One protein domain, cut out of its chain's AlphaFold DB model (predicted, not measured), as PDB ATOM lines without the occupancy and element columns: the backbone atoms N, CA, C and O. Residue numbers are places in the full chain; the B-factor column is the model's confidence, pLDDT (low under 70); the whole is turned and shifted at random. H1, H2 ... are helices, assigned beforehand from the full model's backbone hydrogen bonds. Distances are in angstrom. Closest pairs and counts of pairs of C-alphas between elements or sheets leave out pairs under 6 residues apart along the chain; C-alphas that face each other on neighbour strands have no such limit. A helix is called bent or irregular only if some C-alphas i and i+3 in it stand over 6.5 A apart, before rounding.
ATOM      1  N   ILE A  14      40.232 -30.031   9.006       90.19
ATOM      2  CA  ILE A  14      38.826 -30.383   8.831       90.19
ATOM      3  C   ILE A  14      38.712 -31.417   7.714       90.19
ATOM      4  O   ILE A  14      39.251 -31.218   6.627       90.19
ATOM      5  N   HIS A  15      38.060 -32.553   7.976       89.00
ATOM      6  CA  HIS A  15      37.935 -33.655   7.010       89.00
ATOM      7  C   HIS A  15      39.276 -34.095   6.372       89.00
ATOM      8  O   HIS A  15      39.360 -34.354   5.170       89.00
ATOM      9  N   GLY A  16      40.359 -34.104   7.158       85.75
ATOM     10  CA  GLY A  16      41.719 -34.412   6.686       85.75
ATOM     11  C   GLY A  16      42.390 -33.309   5.849       85.75
ATOM     12  O   GLY A  16      43.536 -33.469   5.427       85.75
ATOM     13  N   ARG A  17      41.720 -32.172   5.618       87.31
ATOM     14  CA  ARG A  17      42.290 -30.985   4.971       87.31
ATOM     15  C   ARG A  17      42.916 -30.068   6.018       87.31
ATOM     16  O   ARG A  17      42.236 -29.586   6.915       87.31
ATOM     17  N   SER A  18      44.205 -29.774   5.856       91.25
ATOM     18  CA  SER A  18      44.920 -28.766   6.651       91.25
ATOM     19  C   SER A  18      44.336 -27.371   6.423       91.25
ATOM     20  O   SER A  18      44.275 -26.921   5.277       91.25
ATOM     21  N   ILE A  19      44.030 -26.638   7.498       93.31
ATOM     22  CA  ILE A  19      43.521 -25.256   7.395       93.31
ATOM     23  C   ILE A  19      44.625 -24.226   7.107       93.31
ATOM     24  O   ILE A  19      44.337 -23.116   6.679       93.31
ATOM     25  N   PHE A  20      45.898 -24.602   7.266       93.00
ATOM     26  CA  PHE A  20      47.053 -23.741   6.965       93.00
ATOM     27  C   PHE A  20      47.504 -23.782   5.499       93.00
ATOM     28  O   PHE A  20      48.406 -23.049   5.102       93.00
ATOM     29  N   LYS A  21      46.903 -24.640   4.663       89.19
ATOM     30  CA  LYS A  21      47.316 -24.839   3.267       89.19
ATOM     31  C   LYS A  21      46.145 -24.596   2.328       89.19
ATOM     32  O   LYS A  21      45.049 -25.094   2.557       89.19
ATOM     33  N   ARG A  22      46.401 -23.895   1.214       86.75
ATOM     34  CA  ARG A  22      45.399 -23.619   0.160       86.75
ATOM     35  C   ARG A  22      44.106 -23.021   0.742       86.75
ATOM     36  O   ARG A  22      43.016 -23.544   0.509       86.75
ATOM     37  N   VAL A  23      44.269 -21.950   1.517       90.31
ATOM     38  CA  VAL A  23      43.204 -21.246   2.256       90.31
ATOM     39  C   VAL A  23      43.052 -19.777   1.830       90.31
ATOM     40  O   VAL A  23      42.184 -19.086   2.331       90.31
ATOM     41  N   ILE A  24      43.851 -19.283   0.879       93.62
ATOM     42  CA  ILE A  24      43.820 -17.874   0.451       93.62
ATOM     43  C   ILE A  24      42.651 -17.647  -0.528       93.62
ATOM     44  O   ILE A  24      42.718 -18.160  -1.648       93.62
ATOM     45  N   PRO A  25      41.597 -16.893  -0.156       93.62
ATOM     46  CA  PRO A  25      40.514 -16.546  -1.067       93.62
ATOM     47  C   PRO A  25      40.864 -15.324  -1.925       93.62
ATOM     48  O   PRO A  25      41.743 -14.529  -1.596       93.62
ATOM     49  N   THR A  26      40.103 -15.118  -2.998       91.50
ATOM     50  CA  THR A  26      40.011 -13.802  -3.641       91.50
ATOM     51  C   THR A  26      39.207 -12.869  -2.735       91.50
ATOM     52  O   THR A  26      38.208 -13.308  -2.169       91.50
ATOM     53  N   VAL A  27      39.583 -11.586  -2.638       89.88
ATOM     54  CA  VAL A  27      38.916 -10.567  -1.799       89.88
ATOM     55  C   VAL A  27      37.463 -10.312  -2.242       89.88
ATOM     56  O   VAL A  27      37.153  -9.358  -2.958       89.88
ATOM     57  N   ASN A  28      36.558 -11.175  -1.793       93.31
ATOM     58  CA  ASN A  28      35.115 -11.104  -1.976       93.31
ATOM     59  C   ASN A  28      34.422 -11.791  -0.787       93.31
ATOM     60  O   ASN A  28      35.043 -12.585  -0.097       93.31
ATOM     61  N   TYR A  29      33.158 -11.487  -0.527       96.06
ATOM     62  CA  TYR A  29      32.406 -12.066   0.594       96.06
ATOM     63  C   TYR A  29      30.928 -12.191   0.216       96.06
ATOM     64  O   TYR A  29      30.482 -11.571  -0.759       96.06
ATOM     65  N   LEU A  30      30.177 -13.011   0.944       97.12
ATOM     66  CA  LEU A  30      28.803 -13.411   0.628       97.12
ATOM     67  C   LEU A  30      27.893 -12.204   0.411       97.12
ATOM     68  O   LEU A  30      27.274 -12.089  -0.642       97.12
ATOM     69  N   GLU A  31      27.889 -11.248   1.342       95.88
ATOM     70  CA  GLU A  31      27.035 -10.059   1.244       95.88
ATOM     71  C   GLU A  31      27.309  -9.244  -0.033       95.88
ATOM     72  O   GLU A  31      26.383  -8.808  -0.717       95.88
ATOM     73  N   ARG A  32      28.588  -9.063  -0.395       95.19
ATOM     74  CA  ARG A  32      28.967  -8.380  -1.641       95.19
ATOM     75  C   ARG A  32      28.540  -9.193  -2.860       95.19
ATOM     76  O   ARG A  32      28.015  -8.625  -3.809       95.19
ATOM     77  N   THR A  33      28.732 -10.504  -2.810       95.62
ATOM     78  CA  THR A  33      28.376 -11.420  -3.900       95.62
ATOM     79  C   THR A  33      26.880 -11.419  -4.161       95.62
ATOM     80  O   THR A  33      26.471 -11.389  -5.313       95.62
ATOM     81  N   PHE A  34      26.058 -11.408  -3.115       96.25
ATOM     82  CA  PHE A  34      24.606 -11.365  -3.254       96.25
ATOM     83  C   PHE A  34      24.133 -10.044  -3.852       96.25
ATOM     84  O   PHE A  34      23.307 -10.069  -4.758       96.25
ATOM     85  N   LYS A  35      24.745  -8.914  -3.475       95.50
ATOM     86  CA  LYS A  35      24.499  -7.629  -4.154       95.50
ATOM     87  C   LYS A  35      24.875  -7.692  -5.639       95.50
ATOM     88  O   LYS A  35      24.098  -7.243  -6.478       95.50
ATOM     89  N   SER A  36      26.026  -8.276  -5.981       95.25
ATOM     90  CA  SER A  36      26.431  -8.452  -7.383       95.25
ATOM     91  C   SER A  36      25.488  -9.392  -8.144       95.25
ATOM     92  O   SER A  36      25.157  -9.115  -9.295       95.25
ATOM     93  N   LEU A  37      25.011 -10.475  -7.523       93.88
ATOM     94  CA  LEU A  37      24.017 -11.370  -8.122       93.88
ATOM     95  C   LEU A  37      22.705 -10.632  -8.382       93.88
ATOM     96  O   LEU A  37      22.189 -10.706  -9.489       93.88
ATOM     97  N   GLU A  38      22.191  -9.871  -7.419       93.44
ATOM     98  CA  GLU A  38      20.961  -9.086  -7.583       93.44
ATOM     99  C   GLU A  38      21.075  -8.081  -8.742       93.44
ATOM    100  O   GLU A  38      20.175  -8.004  -9.581       93.44
ATOM    101  N   GLN A  39      22.213  -7.388  -8.861       94.38
ATOM    102  CA  GLN A  39      22.501  -6.471  -9.972       94.38
ATOM    103  C   GLN A  39      22.551  -7.174 -11.336       94.38
ATOM    104  O   GLN A  39      22.150  -6.591 -12.343       94.38
ATOM    105  N   ASN A  40      22.988  -8.433 -11.365       90.88
ATOM    106  CA  ASN A  40      23.063  -9.265 -12.566       90.88
ATOM    107  C   ASN A  40      21.879 -10.242 -12.676       90.88
ATOM    108  O   ASN A  40      22.004 -11.313 -13.261       90.88
ATOM    109  N   ARG A  41      20.714  -9.904 -12.099       90.06
ATOM    110  CA  ARG A  41      19.473 -10.707 -12.190       90.06
ATOM    111  C   ARG A  41      19.654 -12.178 -11.784       90.06
ATOM    112  O   ARG A  41      18.987 -13.061 -12.319       90.06
ATOM    113  N   TRP A  42      20.529 -12.423 -10.813       88.94
ATOM    114  CA  TRP A  42      20.917 -13.733 -10.286       88.94
ATOM    115  C   TRP A  42      21.629 -14.655 -11.284       88.94
ATOM    116  O   TRP A  42      21.734 -15.858 -11.053       88.94
ATOM    117  N   SER A  43      22.176 -14.093 -12.359       88.25
ATOM    118  CA  SER A  43      23.049 -14.796 -13.292       88.25
ATOM    119  C   SER A  43      24.485 -14.799 -12.769       88.25
ATOM    120  O   SER A  43      25.178 -13.779 -12.780       88.25
ATOM    121  N   TYR A  44      24.957 -15.943 -12.267       87.38
ATOM    122  CA  TYR A  44      26.332 -16.041 -11.763       87.38
ATOM    123  C   TYR A  44      27.386 -16.073 -12.879       87.38
ATOM    124  O   TYR A  44      28.561 -15.819 -12.609       87.38
ATOM    125  N   THR A  45      26.994 -16.391 -14.116       89.31
ATOM    126  CA  THR A  45      27.875 -16.373 -15.294       89.31
ATOM    127  C   THR A  45      28.250 -14.952 -15.697       89.31
ATOM    128  O   THR A  45      29.368 -14.735 -16.159       89.31
ATOM    129  N   ASP A  46      27.371 -13.987 -15.417       87.31
ATOM    130  CA  ASP A  46      27.576 -12.564 -15.719       87.31
ATOM    131  C   ASP A  46      28.447 -11.858 -14.666       87.31
ATOM    132  O   ASP A  46      28.900 -10.727 -14.860       87.31
ATOM    133  N   LEU A  47      28.731 -12.530 -13.544       88.31
ATOM    134  CA  LEU A  47      29.669 -12.032 -12.546       88.31
ATOM    135  C   LEU A  47      31.095 -12.005 -13.092       88.31
ATOM    136  O   LEU A  47      31.508 -12.853 -13.889       88.31
ATOM    137  N   LYS A  48      31.913 -11.091 -12.560       91.38
ATOM    138  CA  LYS A  48      33.340 -11.043 -12.895       91.38
ATOM    139  C   LYS A  48      34.008 -12.364 -12.511       91.38
ATOM    140  O   LYS A  48      33.684 -12.966 -11.489       91.38
ATOM    141  N   SER A  49      35.022 -12.792 -13.264       88.75
ATOM    142  CA  SER A  49      35.685 -14.096 -13.054       88.75
ATOM    143  C   SER A  49      36.238 -14.301 -11.636       88.75
ATOM    144  O   SER A  49      36.339 -15.432 -11.156       88.75
ATOM    145  N   TRP A  50      36.602 -13.208 -10.962       85.69
ATOM    146  CA  TRP A  50      37.082 -13.216  -9.584       85.69
ATOM    147  C   TRP A  50      35.938 -13.342  -8.561       85.69
ATOM    148  O   TRP A  50      36.135 -13.954  -7.514       85.69
ATOM    149  N   GLU A  51      34.736 -12.850  -8.877       89.50
ATOM    150  CA  GLU A  51      33.521 -13.031  -8.071       89.50
ATOM    151  C   GLU A  51      32.997 -14.460  -8.190       89.50
ATOM    152  O   GLU A  51      32.615 -15.055  -7.191       89.50
ATOM    153  N   GLN A  52      33.086 -15.074  -9.373       91.50
ATOM    154  CA  GLN A  52      32.683 -16.469  -9.586       91.50
ATOM    155  C   GLN A  52      33.431 -17.472  -8.683       91.50
ATOM    156  O   GLN A  52      32.959 -18.591  -8.473       91.50
ATOM    157  N   GLN A  53      34.591 -17.097  -8.129       92.12
ATOM    158  CA  GLN A  53      35.344 -17.960  -7.214       92.12
ATOM    159  C   GLN A  53      34.603 -18.213  -5.900       92.12
ATOM    160  O   GLN A  53      34.701 -19.316  -5.372       92.12
ATOM    161  N   ILE A  54      33.837 -17.244  -5.384       94.94
ATOM    162  CA  ILE A  54      33.068 -17.439  -4.144       94.94
ATOM    163  C   ILE A  54      31.819 -18.290  -4.374       94.94
ATOM    164  O   ILE A  54      31.478 -19.102  -3.520       94.94
ATOM    165  N   ILE A  55      31.209 -18.188  -5.564       95.44
ATOM    166  CA  ILE A  55      30.106 -19.056  -5.992       95.44
ATOM    167  C   ILE A  55      30.576 -20.508  -5.935       95.44
ATOM    168  O   ILE A  55      29.988 -21.318  -5.228       95.44
ATOM    169  N   LYS A  56      31.711 -20.804  -6.580       91.81
ATOM    170  CA  LYS A  56      32.348 -22.128  -6.514       91.81
ATOM    171  C   LYS A  56      32.790 -22.480  -5.095       91.81
ATOM    172  O   LYS A  56      32.705 -23.633  -4.695       91.81
ATOM    173  N   GLY A  57      33.264 -21.492  -4.339       94.75
ATOM    174  CA  GLY A  57      33.833 -21.673  -3.011       94.75
ATOM    175  C   GLY A  57      32.851 -22.190  -1.966       94.75
ATOM    176  O   GLY A  57      33.254 -22.981  -1.120       94.75
ATOM    177  N   TYR A  58      31.586 -21.791  -2.062       96.62
ATOM    178  CA  TYR A  58      30.493 -22.294  -1.225       96.62
ATOM    179  C   TYR A  58      29.574 -23.282  -1.966       96.62
ATOM    180  O   TYR A  58      28.524 -23.637  -1.442       96.62
ATOM    181  N   ALA A  59      29.929 -23.692  -3.190       92.94
ATOM    182  CA  ALA A  59      29.063 -24.472  -4.076       92.94
ATOM    183  C   ALA A  59      27.657 -23.849  -4.260       92.94
ATOM    184  O   ALA A  59      26.643 -24.542  -4.260       92.94
ATOM    185  N   LEU A  60      27.580 -22.519  -4.397       93.69
ATOM    186  CA  LEU A  60      26.306 -21.789  -4.471       93.69
ATOM    187  C   LEU A  60      25.572 -22.001  -5.791       93.69
ATOM    188  O   LEU A  60      24.374 -21.748  -5.856       93.69
ATOM    189  N   GLN A  61      26.266 -22.450  -6.838       89.50
ATOM    190  CA  GLN A  61      25.628 -22.734  -8.123       89.50
ATOM    191  C   GLN A  61      24.494 -23.763  -7.990       89.50
ATOM    192  O   GLN A  61      23.510 -23.670  -8.715       89.50
ATOM    193  N   ASP A  62      24.600 -24.679  -7.023       85.81
ATOM    194  CA  ASP A  62      23.628 -25.754  -6.814       85.81
ATOM    195  C   ASP A  62      22.358 -25.263  -6.095       85.81
ATOM    196  O   ASP A  62      21.335 -25.936  -6.116       85.81
ATOM    197  N   ILE A  63      22.416 -24.076  -5.479       90.75
ATOM    198  CA  ILE A  63      21.351 -23.501  -4.638       90.75
ATOM    199  C   ILE A  63      20.977 -22.070  -5.053       90.75
ATOM    200  O   ILE A  63      20.301 -21.352  -4.316       90.75
ATOM    201  N   ILE A  64      21.406 -21.610  -6.233       89.62
ATOM    202  CA  ILE A  64      21.248 -20.203  -6.629       89.62
ATOM    203  C   ILE A  64      19.778 -19.792  -6.786       89.62
ATOM    204  O   ILE A  64      19.407 -18.663  -6.462       89.62
ATOM    205  N   HIS A  65      18.929 -20.719  -7.235       85.88
ATOM    206  CA  HIS A  65      17.489 -20.503  -7.360       85.88
ATOM    207  C   HIS A  65      16.815 -20.362  -5.990       85.88
ATOM    208  O   HIS A  65      15.957 -19.496  -5.824       85.88
ATOM    209  N   GLU A  66      17.246 -21.149  -5.001       90.56
ATOM    210  CA  GLU A  66      16.760 -21.053  -3.619       90.56
ATOM    211  C   GLU A  66      17.173 -19.717  -2.994       90.56
ATOM    212  O   GLU A  66      16.342 -19.004  -2.433       90.56
ATOM    213  N   LEU A  67      18.439 -19.320  -3.171       90.38
ATOM    214  CA  LEU A  67      18.949 -18.039  -2.677       90.38
ATOM    215  C   LEU A  67      18.224 -16.837  -3.297       90.38
ATOM    216  O   LEU A  67      18.020 -15.837  -2.611       90.38
ATOM    217  N   ARG A  68      17.822 -16.931  -4.572       91.94
ATOM    218  CA  ARG A  68      17.074 -15.875  -5.270       91.94
ATOM    219  C   ARG A  68      15.689 -15.639  -4.675       91.94
ATOM    220  O   ARG A  68      15.251 -14.494  -4.612       91.94
ATOM    221  N   ALA A  69      14.990 -16.711  -4.313       89.50
ATOM    222  CA  ALA A  69      13.636 -16.646  -3.765       89.50
ATOM    223  C   ALA A  69      13.608 -16.342  -2.257       89.50
ATOM    224  O   ALA A  69      12.570 -15.944  -1.733       89.50
ATOM    225  N   ALA A  70      14.731 -16.529  -1.565       88.81
ATOM    226  CA  ALA A  70      14.835 -16.379  -0.124       88.81
ATOM    227  C   ALA A  70      14.944 -14.916   0.337       88.81
ATOM    228  O   ALA A  70      15.637 -14.090  -0.265       88.81
ATOM    229  N   ASP A  71      14.330 -14.619   1.484       90.56
ATOM    230  CA  ASP A  71      14.646 -13.425   2.265       90.56
ATOM    231  C   ASP A  71      16.057 -13.515   2.884       90.56
ATOM    232  O   ASP A  71      16.747 -14.534   2.811       90.56
ATOM    233  N   GLN A  72      16.501 -12.432   3.521       86.12
ATOM    234  CA  GLN A  72      17.849 -12.343   4.075       86.12
ATOM    235  C   GLN A  72      18.155 -13.385   5.163       86.12
ATOM    236  O   GLN A  72      19.257 -13.932   5.181       86.12
ATOM    237  N   GLN A  73      17.213 -13.661   6.066       86.62
ATOM    238  CA  GLN A  73      17.406 -14.631   7.145       86.62
ATOM    239  C   GLN A  73      17.425 -16.058   6.585       86.62
ATOM    240  O   GLN A  73      18.264 -16.878   6.965       86.62
ATOM    241  N   SER A  74      16.563 -16.327   5.608       91.62
ATOM    242  CA  SER A  74      16.514 -17.588   4.874       91.62
ATOM    243  C   SER A  74      17.804 -17.845   4.081       91.62
ATOM    244  O   SER A  74      18.320 -18.964   4.115       91.62
ATOM    245  N   LYS A  75      18.403 -16.823   3.447       93.81
ATOM    246  CA  LYS A  75      19.701 -16.941   2.743       93.81
ATOM    247  C   LYS A  75      20.817 -17.433   3.670       93.81
ATOM    248  O   LYS A  75      21.596 -18.296   3.267       93.81
ATOM    249  N   VAL A  76      20.880 -16.932   4.906       96.38
ATOM    250  CA  VAL A  76      21.872 -17.375   5.903       96.38
ATOM    251  C   VAL A  76      21.723 -18.869   6.184       96.38
ATOM    252  O   VAL A  76      22.694 -19.620   6.070       96.38
ATOM    253  N   SER A  77      20.503 -19.320   6.479       95.81
ATOM    254  CA  SER A  77      20.209 -20.733   6.744       95.81
ATOM    255  C   SER A  77      20.529 -21.633   5.547       95.81
ATOM    256  O   SER A  77      21.121 -22.698   5.722       95.81
ATOM    257  N   ILE A  78      20.204 -21.197   4.325       97.06
ATOM    258  CA  ILE A  78      20.499 -21.937   3.090       97.06
ATOM    259  C   ILE A  78      22.012 -22.127   2.915       97.06
ATOM    260  O   ILE A  78      22.462 -23.252   2.695       97.06
ATOM    261  N   VAL A  79      22.816 -21.066   3.061       97.94
ATOM    262  CA  VAL A  79      24.281 -21.165   2.916       97.94
ATOM    263  C   VAL A  79      24.892 -22.033   4.015       97.94
ATOM    264  O   VAL A  79      25.752 -22.864   3.728       97.94
ATOM    265  N   ARG A  80      24.434 -21.898   5.265       97.69
ATOM    266  CA  ARG A  80      24.888 -22.751   6.375       97.69
ATOM    267  C   ARG A  80      24.617 -24.223   6.090       97.69
ATOM    268  O   ARG A  80      25.530 -25.038   6.181       97.69
ATOM    269  N   ASN A  81      23.402 -24.552   5.660       95.62
ATOM    270  CA  ASN A  81      23.044 -25.915   5.273       95.62
ATOM    271  C   ASN A  81      23.884 -26.412   4.093       95.62
ATOM    272  O   ASN A  81      24.278 -27.575   4.071       95.62
ATOM    273  N   GLN A  82      24.195 -25.539   3.132       95.06
ATOM    274  CA  GLN A  82      25.064 -25.890   2.015       95.06
ATOM    275  C   GLN A  82      26.473 -26.255   2.485       95.06
ATOM    276  O   GLN A  82      27.014 -27.252   2.020       95.06
ATOM    277  N   ILE A  83      27.048 -25.521   3.441       96.31
ATOM    278  CA  ILE A  83      28.355 -25.857   4.027       96.31
ATOM    279  C   ILE A  83      28.298 -27.219   4.730       96.31
ATOM    280  O   ILE A  83      29.139 -28.073   4.460       96.31
ATOM    281  N   LEU A  84      27.280 -27.455   5.568       95.06
ATOM    282  CA  LEU A  84      27.133 -28.703   6.329       95.06
ATOM    283  C   LEU A  84      26.920 -29.944   5.449       95.06
ATOM    284  O   LEU A  84      27.298 -31.044   5.842       95.06
ATOM    285  N   LYS A  85      26.340 -29.786   4.253       92.62
ATOM    286  CA  LYS A  85      26.170 -30.882   3.283       92.62
ATOM    287  C   LYS A  85      27.487 -31.343   2.651       92.62
ATOM    288  O   LYS A  85      27.521 -32.433   2.082       92.62
ATOM    289  N   HIS A  86      28.542 -30.531   2.700       91.44
ATOM    290  CA  HIS A  86      29.761 -30.765   1.932       91.44
ATOM    291  C   HIS A  86      30.953 -31.141   2.806       91.44
ATOM    292  O   HIS A  86      31.208 -30.557   3.864       91.44
ATOM    293  N   ASN A  87      31.776 -32.051   2.277       91.44
ATOM    294  CA  ASN A  87      33.124 -32.221   2.786       91.44
ATOM    295  C   ASN A  87      33.928 -30.939   2.520       91.44
ATOM    296  O   ASN A  87      33.803 -30.299   1.478       91.44
ATOM    297  N   ALA A  88      34.823 -30.580   3.436       91.25
ATOM    298  CA  ALA A  88      35.664 -29.392   3.286       91.25
ATOM    299  C   ALA A  88      36.615 -29.472   2.077       91.25
ATOM    300  O   ALA A  88      37.147 -28.452   1.637       91.25
ATOM    301  N   ASN A  89      36.845 -30.670   1.531       88.88
ATOM    302  CA  ASN A  89      37.578 -30.869   0.282       88.88
ATOM    303  C   ASN A  89      36.752 -30.537  -0.971       88.88
ATOM    304  O   ASN A  89      37.344 -30.238  -2.008       88.88
ATOM    305  N   ASP A  90      35.422 -30.540  -0.871       88.94
ATOM    306  CA  ASP A  90      34.515 -30.196  -1.972       88.94
ATOM    307  C   ASP A  90      34.272 -28.681  -2.062       88.94
ATOM    308  O   ASP A  90      33.881 -28.167  -3.110       88.94
ATOM    309  N   LEU A  91      34.549 -27.956  -0.974       92.31
ATOM    310  CA  LEU A  91      34.429 -26.505  -0.892       92.31
ATOM    311  C   LEU A  91      35.755 -25.783  -1.188       92.31
ATOM    312  O   LEU A  91      36.867 -26.306  -1.040       92.31
ATOM    313  N   GLY A  92      35.635 -24.523  -1.602       91.50
ATOM    314  CA  GLY A  92      36.777 -23.645  -1.832       91.50
ATOM    315  C   GLY A  92      37.326 -23.025  -0.548       91.50
ATOM    316  O   GLY A  92      37.128 -23.498   0.565       91.50
ATOM    317  N   THR A  93      38.070 -21.937  -0.711       94.88
ATOM    318  CA  THR A  93      38.828 -21.293   0.370       94.88
ATOM    319  C   THR A  93      37.978 -20.472   1.336       94.88
ATOM    320  O   THR A  93      38.441 -20.180   2.430       94.88
ATOM    321  N   TYR A  94      36.756 -20.084   0.960       97.25
ATOM    322  CA  TYR A  94      35.949 -19.129   1.729       97.25
ATOM    323  C   TYR A  94      35.407 -19.704   3.051       97.25
ATOM    324  O   TYR A  94      35.759 -19.146   4.091       97.25
ATOM    325  N   PRO A  95      34.688 -20.851   3.079       97.06
ATOM    326  CA  PRO A  95      34.314 -21.491   4.346       97.06
ATOM    327  C   PRO A  95      35.518 -21.790   5.251       97.06
ATOM    328  O   PRO A  95      35.450 -21.660   6.471       97.06
ATOM    329  N   LEU A  96      36.653 -22.156   4.649       96.94
ATOM    330  CA  LEU A  96      37.887 -22.432   5.386       96.94
ATOM    331  C   LEU A  96      38.524 -21.187   5.984       96.94
ATOM    332  O   LEU A  96      39.127 -21.283   7.047       96.94
ATOM    333  N   ALA A  97      38.390 -20.028   5.339       98.00
ATOM    334  CA  ALA A  97      38.835 -18.769   5.916       98.00
ATOM    335  C   ALA A  97      38.057 -18.461   7.206       98.00
ATOM    336  O   ALA A  97      38.663 -18.012   8.172       98.00
ATOM    337  N   ILE A  98      36.752 -18.762   7.260       98.44
ATOM    338  CA  ILE A  98      35.961 -18.629   8.495       98.44
ATOM    339  C   ILE A  98      36.497 -19.577   9.570       98.44
ATOM    340  O   ILE A  98      36.810 -19.136  10.674       98.44
ATOM    341  N   TYR A  99      36.655 -20.860   9.232       98.00
ATOM    342  CA  TYR A  99      37.171 -21.867  10.161       98.00
ATOM    343  C   TYR A  99      38.542 -21.469  10.722       98.00
ATOM    344  O   TYR A  99      38.769 -21.542  11.925       98.00
ATOM    345  N   LEU A 100      39.446 -20.991   9.861       98.19
ATOM    346  CA  LEU A 100      40.778 -20.535  10.245       98.19
ATOM    347  C   LEU A 100      40.734 -19.326  11.187       98.19
ATOM    348  O   LEU A 100      41.518 -19.273  12.130       98.19
ATOM    349  N   ILE A 101      39.830 -18.373  10.954       98.50
ATOM    350  CA  ILE A 101      39.660 -17.210  11.834       98.50
ATOM    351  C   ILE A 101      39.145 -17.634  13.208       98.50
ATOM    352  O   ILE A 101      39.685 -17.181  14.215       98.50
ATOM    353  N   VAL A 102      38.152 -18.524  13.265       98.00
ATOM    354  CA  VAL A 102      37.635 -19.033  14.544       98.00
ATOM    355  C   VAL A 102      38.703 -19.838  15.281       98.00
ATOM    356  O   VAL A 102      38.920 -19.601  16.466       98.00
ATOM    357  N   TYR A 103      39.425 -20.713  14.577       97.62
ATOM    358  CA  TYR A 103      40.558 -21.448  15.136       97.62
ATOM    359  C   TYR A 103      41.599 -20.491  15.731       97.62
ATOM    360  O   TYR A 103      41.977 -20.645  16.886       97.62
ATOM    361  N   PHE A 104      42.010 -19.464  14.982       97.75
ATOM    362  CA  PHE A 104      42.936 -18.437  15.465       97.75
ATOM    363  C   PHE A 104      42.429 -17.759  16.749       97.75
ATOM    364  O   PHE A 104      43.161 -17.727  17.735       97.75
ATOM    365  N   ILE A 105      41.176 -17.288  16.768       97.44
ATOM    366  CA  ILE A 105      40.592 -16.620  17.944       97.44
ATOM    367  C   ILE A 105      40.618 -17.546  19.161       97.44
ATOM    368  O   ILE A 105      40.950 -17.096  20.253       97.44
ATOM    369  N   GLN A 106      40.306 -18.834  18.988       94.69
ATOM    370  CA  GLN A 106      40.385 -19.801  20.080       94.69
ATOM    371  C   GLN A 106      41.821 -20.022  20.566       94.69
ATOM    372  O   GLN A 106      42.046 -20.092  21.767       94.69
ATOM    373  N   GLN A 107      42.790 -20.140  19.654       93.19
ATOM    374  CA  GLN A 107      44.177 -20.448  20.020       93.19
ATOM    375  C   GLN A 107      44.913 -19.275  20.669       93.19
ATOM    376  O   GLN A 107      45.820 -19.496  21.464       93.19
ATOM    377  N   THR A 108      44.573 -18.037  20.307       94.19
ATOM    378  CA  THR A 108      45.318 -16.853  20.761       94.19
ATOM    379  C   THR A 108      44.501 -15.924  21.650       94.19
ATOM    380  O   THR A 108      45.015 -14.877  22.039       94.19
ATOM    381  N   GLU A 109      43.216 -16.220  21.868       93.69
ATOM    382  CA  GLU A 109      42.241 -15.353  22.553       93.69
ATOM    383  C   GLU A 109      42.172 -13.927  21.968       93.69
ATOM    384  O   GLU A 109      41.718 -12.975  22.604       93.69
ATOM    385  N   SER A 110      42.628 -13.762  20.723       96.19
ATOM    386  CA  SER A 110      42.779 -12.467  20.069       96.19
ATOM    387  C   SER A 110      41.861 -12.385  18.867       96.19
ATOM    388  O   SER A 110      41.776 -13.301  18.060       96.19
ATOM    389  N   ASN A 111      41.211 -11.240  18.712       95.44
ATOM    390  CA  ASN A 111      40.380 -10.907  17.561       95.44
ATOM    391  C   ASN A 111      40.959  -9.724  16.765       95.44
ATOM    392  O   ASN A 111      40.240  -9.036  16.041       95.44
ATOM    393  N   GLN A 112      42.260  -9.463  16.917       97.81
ATOM    394  CA  GLN A 112      42.943  -8.339  16.285       97.81
ATOM    395  C   GLN A 112      43.641  -8.773  14.997       97.81
ATOM    396  O   GLN A 112      44.366  -9.766  14.970       97.81
ATOM    397  N   TYR A 113      43.497  -7.967  13.940       98.00
ATOM    398  CA  TYR A 113      44.131  -8.242  12.647       98.00
ATOM    399  C   TYR A 113      45.657  -8.352  12.752       98.00
ATOM    400  O   TYR A 113      46.253  -9.209  12.110       98.00
ATOM    401  N   LYS A 114      46.296  -7.515  13.582       97.88
ATOM    402  CA  LYS A 114      47.751  -7.554  13.782       97.88
ATOM    403  C   LYS A 114      48.207  -8.914  14.322       97.88
ATOM    404  O   LYS A 114      49.106  -9.516  13.748       97.88
ATOM    405  N   SER A 115      47.534  -9.417  15.353       98.19
ATOM    406  CA  SER A 115      47.809 -10.738  15.921       98.19
ATOM    407  C   SER A 115      47.574 -11.854  14.898       98.19
ATOM    408  O   SER A 115      48.317 -12.828  14.861       98.19
ATOM    409  N   PHE A 116      46.581 -11.700  14.015       98.50
ATOM    410  CA  PHE A 116      46.350 -12.655  12.932       98.50
ATOM    411  C   PHE A 116      47.453 -12.643  11.866       98.50
ATOM    412  O   PHE A 116      47.777 -13.693  11.315       98.50
ATOM    413  N   VAL A 117      48.042 -11.478  11.570       98.50
ATOM    414  CA  VAL A 117      49.196 -11.373  10.659       98.50
ATOM    415  C   VAL A 117      50.370 -12.179  11.199       98.50
ATOM    416  O   VAL A 117      50.897 -13.018  10.471       98.50
ATOM    417  N   GLU A 118      50.723 -11.962  12.466       98.19
ATOM    418  CA  GLU A 118      51.798 -12.688  13.155       98.19
ATOM    419  C   GLU A 118      51.502 -14.197  13.150       98.19
ATOM    420  O   GLU A 118      52.283 -14.987  12.620       98.19
ATOM    421  N   PHE A 119      50.295 -14.588  13.571       98.25
ATOM    422  CA  PHE A 119      49.849 -15.980  13.555       98.25
ATOM    423  C   PHE A 119      49.974 -16.642  12.171       98.25
ATOM    424  O   PHE A 119      50.460 -17.770  12.063       98.25
ATOM    425  N   ALA A 120      49.542 -15.969  11.101       97.75
ATOM    426  CA  ALA A 120      49.578 -16.523   9.750       97.75
ATOM    427  C   ALA A 120      51.010 -16.695   9.216       97.75
ATOM    428  O   ALA A 120      51.275 -17.648   8.472       97.75
ATOM    429  N   GLN A 121      51.920 -15.795   9.588       97.50
ATOM    430  CA  GLN A 121      53.331 -15.861   9.215       97.50
ATOM    431  C   GLN A 121      54.057 -16.963   9.992       97.50
ATOM    432  O   GLN A 121      54.739 -17.783   9.370       97.50
ATOM    433  N   ASP A 122      53.839 -17.038  11.304       97.06
ATOM    434  CA  ASP A 122      54.482 -18.007  12.199       97.06
ATOM    435  C   ASP A 122      54.052 -19.448  11.897       97.06
ATOM    436  O   ASP A 122      54.864 -20.371  11.925       97.06
ATOM    437  N   ASN A 123      52.785 -19.647  11.518       94.31
ATOM    438  CA  ASN A 123      52.252 -20.963  11.147       94.31
ATOM    439  C   ASN A 123      52.465 -21.313   9.663       94.31
ATOM    440  O   ASN A 123      51.930 -22.309   9.170       94.31
ATOM    441  N   GLY A 124      53.232 -20.505   8.921       95.19
ATOM    442  CA  GLY A 124      53.602 -20.793   7.534       95.19
ATOM    443  C   GLY A 124      52.429 -20.797   6.547       95.19
ATOM    444  O   GLY A 124      52.513 -21.453   5.508       95.19
ATOM    445  N   ILE A 125      51.342 -20.076   6.845       94.69
ATOM    446  CA  ILE A 125      50.164 -19.978   5.968       94.69
ATOM    447  C   ILE A 125      50.516 -19.160   4.724       94.69
ATOM    448  O   ILE A 125      50.273 -19.580   3.592       94.69
ATOM    449  N   THR A 126      51.083 -17.969   4.934       96.06
ATOM    450  CA  THR A 126      51.606 -17.094   3.879       96.06
ATOM    451  C   THR A 126      52.406 -15.944   4.488       96.06
ATOM    452  O   THR A 126      52.095 -15.466   5.572       96.06
ATOM    453  N   GLN A 127      53.413 -15.461   3.757       96.19
ATOM    454  CA  GLN A 127      54.172 -14.251   4.107       96.19
ATOM    455  C   GLN A 127      53.614 -12.987   3.425       96.19
ATOM    456  O   GLN A 127      54.052 -11.872   3.696       96.19
ATOM    457  N   ASN A 128      52.645 -13.139   2.515       97.31
ATOM    458  CA  ASN A 128      52.103 -12.039   1.724       97.31
ATOM    459  C   ASN A 128      50.949 -11.334   2.461       97.31
ATOM    460  O   ASN A 128      49.865 -11.902   2.602       97.31
ATOM    461  N   LEU A 129      51.145 -10.068   2.844       97.19
ATOM    462  CA  LEU A 129      50.152  -9.275   3.585       97.19
ATOM    463  C   LEU A 129      48.801  -9.128   2.864       97.19
ATOM    464  O   LEU A 129      47.764  -9.135   3.522       97.19
ATOM    465  N   ASN A 130      48.775  -9.054   1.529       97.19
ATOM    466  CA  ASN A 130      47.516  -8.980   0.777       97.19
ATOM    467  C   ASN A 130      46.731 -10.292   0.878       97.19
ATOM    468  O   ASN A 130      45.506 -10.277   0.978       97.19
ATOM    469  N   SER A 131      47.432 -11.428   0.890       97.19
ATOM    470  CA  SER A 131      46.812 -12.743   1.091       97.19
ATOM    471  C   SER A 131      46.258 -12.888   2.509       97.19
ATOM    472  O   SER A 131      45.140 -13.370   2.674       97.19
ATOM    473  N   ILE A 132      46.995 -12.420   3.523       98.25
ATOM    474  CA  ILE A 132      46.527 -12.402   4.920       98.25
ATOM    475  C   ILE A 132      45.291 -11.509   5.055       98.25
ATOM    476  O   ILE A 132      44.283 -11.927   5.624       98.25
ATOM    477  N   SER A 133      45.330 -10.310   4.470       97.81
ATOM    478  CA  SER A 133      44.198  -9.383   4.447       97.81
ATOM    479  C   SER A 133      42.971  -9.997   3.767       97.81
ATOM    480  O   SER A 133      41.853  -9.841   4.258       97.81
ATOM    481  N   ALA A 134      43.168 -10.749   2.679       97.50
ATOM    482  CA  ALA A 134      42.091 -11.464   2.005       97.50
ATOM    483  C   ALA A 134      41.459 -12.528   2.910       97.50
ATOM    484  O   ALA A 134      40.237 -12.538   3.050       97.50
ATOM    485  N   ILE A 135      42.265 -13.373   3.565       98.25
ATOM    486  CA  ILE A 135      41.768 -14.384   4.512       98.25
ATOM    487  C   ILE A 135      40.988 -13.709   5.642       98.25
ATOM    488  O   ILE A 135      39.841 -14.074   5.888       98.25
ATOM    489  N   TRP A 136      41.577 -12.689   6.276       98.44
ATOM    490  CA  TRP A 136      40.941 -11.948   7.361       98.44
ATOM    491  C   TRP A 136      39.612 -11.341   6.931       98.44
ATOM    492  O   TRP A 136      38.592 -11.550   7.583       98.44
ATOM    493  N   SER A 137      39.601 -10.606   5.817       96.94
ATOM    494  CA  SER A 137      38.403  -9.908   5.356       96.94
ATOM    495  C   SER A 137      37.287 -10.880   4.995       96.94
ATOM    496  O   SER A 137      36.151 -10.655   5.401       96.94
ATOM    497  N   CYS A 138      37.595 -11.961   4.273       97.31
ATOM    498  CA  CYS A 138      36.584 -12.944   3.881       97.31
ATOM    499  C   CYS A 138      36.090 -13.732   5.099       97.31
ATOM    500  O   CYS A 138      34.889 -13.787   5.333       97.31
ATOM    501  N   GLY A 139      37.002 -14.269   5.916       98.19
ATOM    502  CA  GLY A 139      36.652 -15.084   7.079       98.19
ATOM    503  C   GLY A 139      35.853 -14.317   8.134       98.19
ATOM    504  O   GLY A 139      34.849 -14.823   8.625       98.19
ATOM    505  N   THR A 140      36.230 -13.071   8.439       98.44
ATOM    506  CA  THR A 140      35.484 -12.252   9.410       98.44
ATOM    507  C   THR A 140      34.134 -11.785   8.871       98.44
ATOM    508  O   THR A 140      33.141 -11.859   9.590       98.44
ATOM    509  N   LYS A 141      34.054 -11.326   7.614       98.38
ATOM    510  CA  LYS A 141      32.789 -10.837   7.040       98.38
ATOM    511  C   LYS A 141      31.796 -11.961   6.791       98.38
ATOM    512  O   LYS A 141      30.632 -11.802   7.140       98.38
ATOM    513  N   ASP A 142      32.244 -13.086   6.238       98.38
ATOM    514  CA  ASP A 142      31.367 -14.239   6.032       98.38
ATOM    515  C   ASP A 142      31.008 -14.899   7.368       98.38
ATOM    516  O   ASP A 142      29.862 -15.294   7.559       98.38
ATOM    517  N   GLY A 143      31.935 -14.945   8.334       98.44
ATOM    518  CA  GLY A 143      31.652 -15.417   9.691       98.44
ATOM    519  C   GLY A 143      30.559 -14.598  10.385       98.44
ATOM    520  O   GLY A 143      29.653 -15.177  10.979       98.44
ATOM    521  N   LYS A 144      30.588 -13.266  10.248       98.56
ATOM    522  CA  LYS A 144      29.503 -12.386  10.717       98.56
ATOM    523  C   LYS A 144      28.205 -12.613   9.955       98.56
ATOM    524  O   LYS A 144      27.152 -12.774  10.560       98.56
ATOM    525  N   TYR A 145      28.285 -12.662   8.626       98.19
ATOM    526  CA  TYR A 145      27.127 -12.877   7.761       98.19
ATOM    527  C   TYR A 145      26.375 -14.169   8.113       98.19
ATOM    528  O   TYR A 145      25.149 -14.184   8.139       98.19
ATOM    529  N   LEU A 146      27.109 -15.245   8.410       98.12
ATOM    530  CA  LEU A 146      26.550 -16.553   8.753       98.12
ATOM    531  C   LEU A 146      26.180 -16.705  10.239       98.12
ATOM    532  O   LEU A 146      25.772 -17.796  10.644       98.12
ATOM    533  N   GLY A 147      26.325 -15.651  11.049       97.38
ATOM    534  CA  GLY A 147      26.006 -15.675  12.478       97.38
ATOM    535  C   GLY A 147      26.948 -16.541  13.319       97.38
ATOM    536  O   GLY A 147      26.541 -17.033  14.361       97.38
ATOM    537  N   ILE A 148      28.186 -16.757  12.862       98.25
ATOM    538  CA  ILE A 148      29.232 -17.499  13.592       98.25
ATOM    539  C   ILE A 148      30.023 -16.548  14.497       98.25
ATOM    540  O   ILE A 148      30.440 -16.914  15.598       98.25
ATOM    541  N   LEU A 149      30.216 -15.316  14.020       98.06
ATOM    542  CA  LEU A 149      30.875 -14.225  14.730       98.06
ATOM    543  C   LEU A 149      29.892 -13.075  14.957       98.06
ATOM    544  O   LEU A 149      29.072 -12.785  14.088       98.06
ATOM    545  N   ASP A 150      30.018 -12.375  16.080       97.38
ATOM    546  CA  ASP A 150      29.329 -11.099  16.292       97.38
ATOM    547  C   ASP A 150      30.088  -9.913  15.660       97.38
ATOM    548  O   ASP A 150      31.176 -10.049  15.084       97.38
ATOM    549  N   ASP A 151      29.540  -8.704  15.799       96.50
ATOM    550  CA  ASP A 151      30.165  -7.485  15.278       96.50
ATOM    551  C   ASP A 151      31.521  -7.151  15.915       96.50
ATOM    552  O   ASP A 151      32.364  -6.518  15.267       96.50
ATOM    553  N   SER A 152      31.763  -7.633  17.131       95.88
ATOM    554  CA  SER A 152      33.026  -7.511  17.865       95.88
ATOM    555  C   SER A 152      33.986  -8.679  17.601       95.88
ATOM    556  O   SER A 152      35.017  -8.777  18.267       95.88
ATOM    557  N   LEU A 153      33.679  -9.549  16.630       96.50
ATOM    558  CA  LEU A 153      34.446 -10.753  16.294       96.50
ATOM    559  C   LEU A 153      34.545 -11.769  17.443       96.50
ATOM    560  O   LEU A 153      35.493 -12.553  17.488       96.50
ATOM    561  N   LYS A 154      33.585 -11.779  18.370       96.06
ATOM    562  CA  LYS A 154      33.431 -12.879  19.325       96.06
ATOM    563  C   LYS A 154      32.735 -14.049  18.648       96.06
ATOM    564  O   LYS A 154      31.845 -13.855  17.825       96.06
ATOM    565  N   ILE A 155      33.137 -15.259  19.018       96.38
ATOM    566  CA  ILE A 155      32.523 -16.496  18.535       96.38
ATOM    567  C   ILE A 155      31.185 -16.677  19.256       96.38
ATOM    568  O   ILE A 155      31.162 -16.743  20.484       96.38
ATOM    569  N   ILE A 156      30.088 -16.740  18.501       96.56
ATOM    570  CA  ILE A 156      28.723 -16.875  19.040       96.56
ATOM    571  C   ILE A 156      28.042 -18.190  18.648       96.56
ATOM    572  O   ILE A 156      27.044 -18.556  19.257       96.56
ATOM    573  N   ASP A 157      28.589 -18.911  17.668       95.31
ATOM    574  CA  ASP A 157      28.071 -20.206  17.222       95.31
ATOM    575  C   ASP A 157      29.221 -21.099  16.744       95.31
ATOM    576  O   ASP A 157      29.484 -21.271  15.550       95.31
ATOM    577  N   ILE A 158      29.972 -21.622  17.714       94.00
ATOM    578  CA  ILE A 158      31.049 -22.578  17.449       94.00
ATOM    579  C   ILE A 158      30.511 -23.962  17.077       94.00
ATOM    580  O   ILE A 158      31.146 -24.681  16.301       94.00
ATOM    581  N   ASP A 159      29.328 -24.312  17.582       93.50
ATOM    582  CA  ASP A 159      28.697 -25.610  17.365       93.50
ATOM    583  C   ASP A 159      28.487 -25.872  15.877       93.50
ATOM    584  O   ASP A 159      28.722 -26.986  15.416       93.50
ATOM    585  N   PHE A 160      28.169 -24.843  15.088       96.00
ATOM    586  CA  PHE A 160      28.146 -24.947  13.630       96.00
ATOM    587  C   PHE A 160      29.439 -25.532  13.033       96.00
ATOM    588  O   PHE A 160      29.380 -26.420  12.179       96.00
ATOM    589  N   LEU A 161      30.609 -25.055  13.469       95.38
ATOM    590  CA  LEU A 161      31.900 -25.509  12.943       95.38
ATOM    591  C   LEU A 161      32.293 -26.882  13.491       95.38
ATOM    592  O   LEU A 161      32.929 -27.645  12.766       95.38
ATOM    593  N   HIS A 162      31.884 -27.217  14.716       92.62
ATOM    594  CA  HIS A 162      32.032 -28.567  15.264       92.62
ATOM    595  C   HIS A 162      31.158 -29.574  14.525       92.62
ATOM    596  O   HIS A 162      31.652 -30.625  14.122       92.62
ATOM    597  N   ILE A 163      29.889 -29.243  14.269       92.69
ATOM    598  CA  ILE A 163      28.990 -30.057  13.445       92.69
ATOM    599  C   ILE A 163      29.598 -30.230  12.060       92.69
ATOM    600  O   ILE A 163      29.636 -31.346  11.557       92.69
ATOM    601  N   TRP A 164      30.121 -29.166  11.452       94.12
ATOM    602  CA  TRP A 164      30.764 -29.287  10.151       94.12
ATOM    603  C   TRP A 164      32.011 -30.171  10.197       94.12
ATOM    604  O   TRP A 164      32.145 -31.049   9.355       94.12
ATOM    605  N   ALA A 165      32.900 -29.989  11.173       91.00
ATOM    606  CA  ALA A 165      34.145 -30.746  11.259       91.00
ATOM    607  C   ALA A 165      33.958 -32.227  11.609       91.00
ATOM    608  O   ALA A 165      34.736 -33.061  11.142       91.00
ATOM    609  N   ASN A 166      32.945 -32.529  12.424       85.62
ATOM    610  CA  ASN A 166      32.627 -33.875  12.896       85.62
ATOM    611  C   ASN A 166      31.530 -34.544  12.079       85.62
ATOM    612  O   ASN A 166      31.292 -35.745  12.245       85.62
ATOM    613  N   SER A 167      30.856 -33.796  11.199       79.69
ATOM    614  CA  SER A 167      30.009 -34.411  10.199       79.69
ATOM    615  C   SER A 167      30.883 -35.436   9.498       79.69
ATOM    616  O   SER A 167      31.976 -35.156   9.014       79.69
TER     617      SER A 167
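Overview. This is residues 14 to 167 of the 302 residues of an uncharacterized protein of Sphingobacterium siyangense (UniProt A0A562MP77). The two longest helices, H7 and H5, cross at about a right angle to make the core, with H6 packed on the first part of H7 and H1 on its last residues. H1, H2 and the hairpin of H3 and H4 gather at the opposite end of the long axis from H6. The printed part has 154 residues with eight named helices, H1 to H8 in chain order, and no named strand; its class is all helix. It is compact, with a radius of gyration of the C-alphas of 14.9 A, and spans 43 by 30 by 30 A.

Arrangement. The hub is H7, residues 129 to 145. It touches H5, residues 93 to 108, about perpendicular at 88 degrees; their closest C-alphas, of Ile 98 and Gly 139, are 3.9 A apart. With residues 129 to 136 alone, H7 touches H6, residues 113 to 122; the closest C-alphas, of Val 117 and Ile 132, are 6.4 A apart. With residues 141 to 145 alone, it touches H1, residues 30 to 39; the closest C-alphas, of Leu 30 and Asp 142, are 6.0 A apart. H2, residues 52 to 57, touches H5, closest at the C-alphas of Gly 57 and Tyr 94, 5.8 A. H3, residues 60 to 69, and H4, residues 72 to 84, form a helical hairpin at a shallow tilt of 22 degrees, closest at the C-alphas of Leu 67 and Lys 75, 5.6 A. H8, residues 159 to 166, only just touches H4, with 3 pairs of C-alphas within 8 A, the closest those of Leu 84 and Trp 164, 5.3 A. H3 is irregular, C-alphas 62 and 65 being 8.1 A apart, with 4 of 6 O i to N i+4 pairs within hydrogen-bond range; in H1, H2 and H4 to H8 every such pair is.

Along the chain. H7 measures 23.7 A, H5 21.9 A and H4 18.9 A from first to last C-alpha. H1 begins at C-alpha 30 (28.803, -13.411, 0.628), and H8 ends at C-alpha 166 (32.627, -33.875, 12.896).

Size, cuts and confidence. The C-alphas farthest apart, of Ala 69 and Asp 122, are 43.9 A apart. The printed part has no cut; the links H1 to H2 and H7 to H8 are long. No printed residue is under 70 in pLDDT.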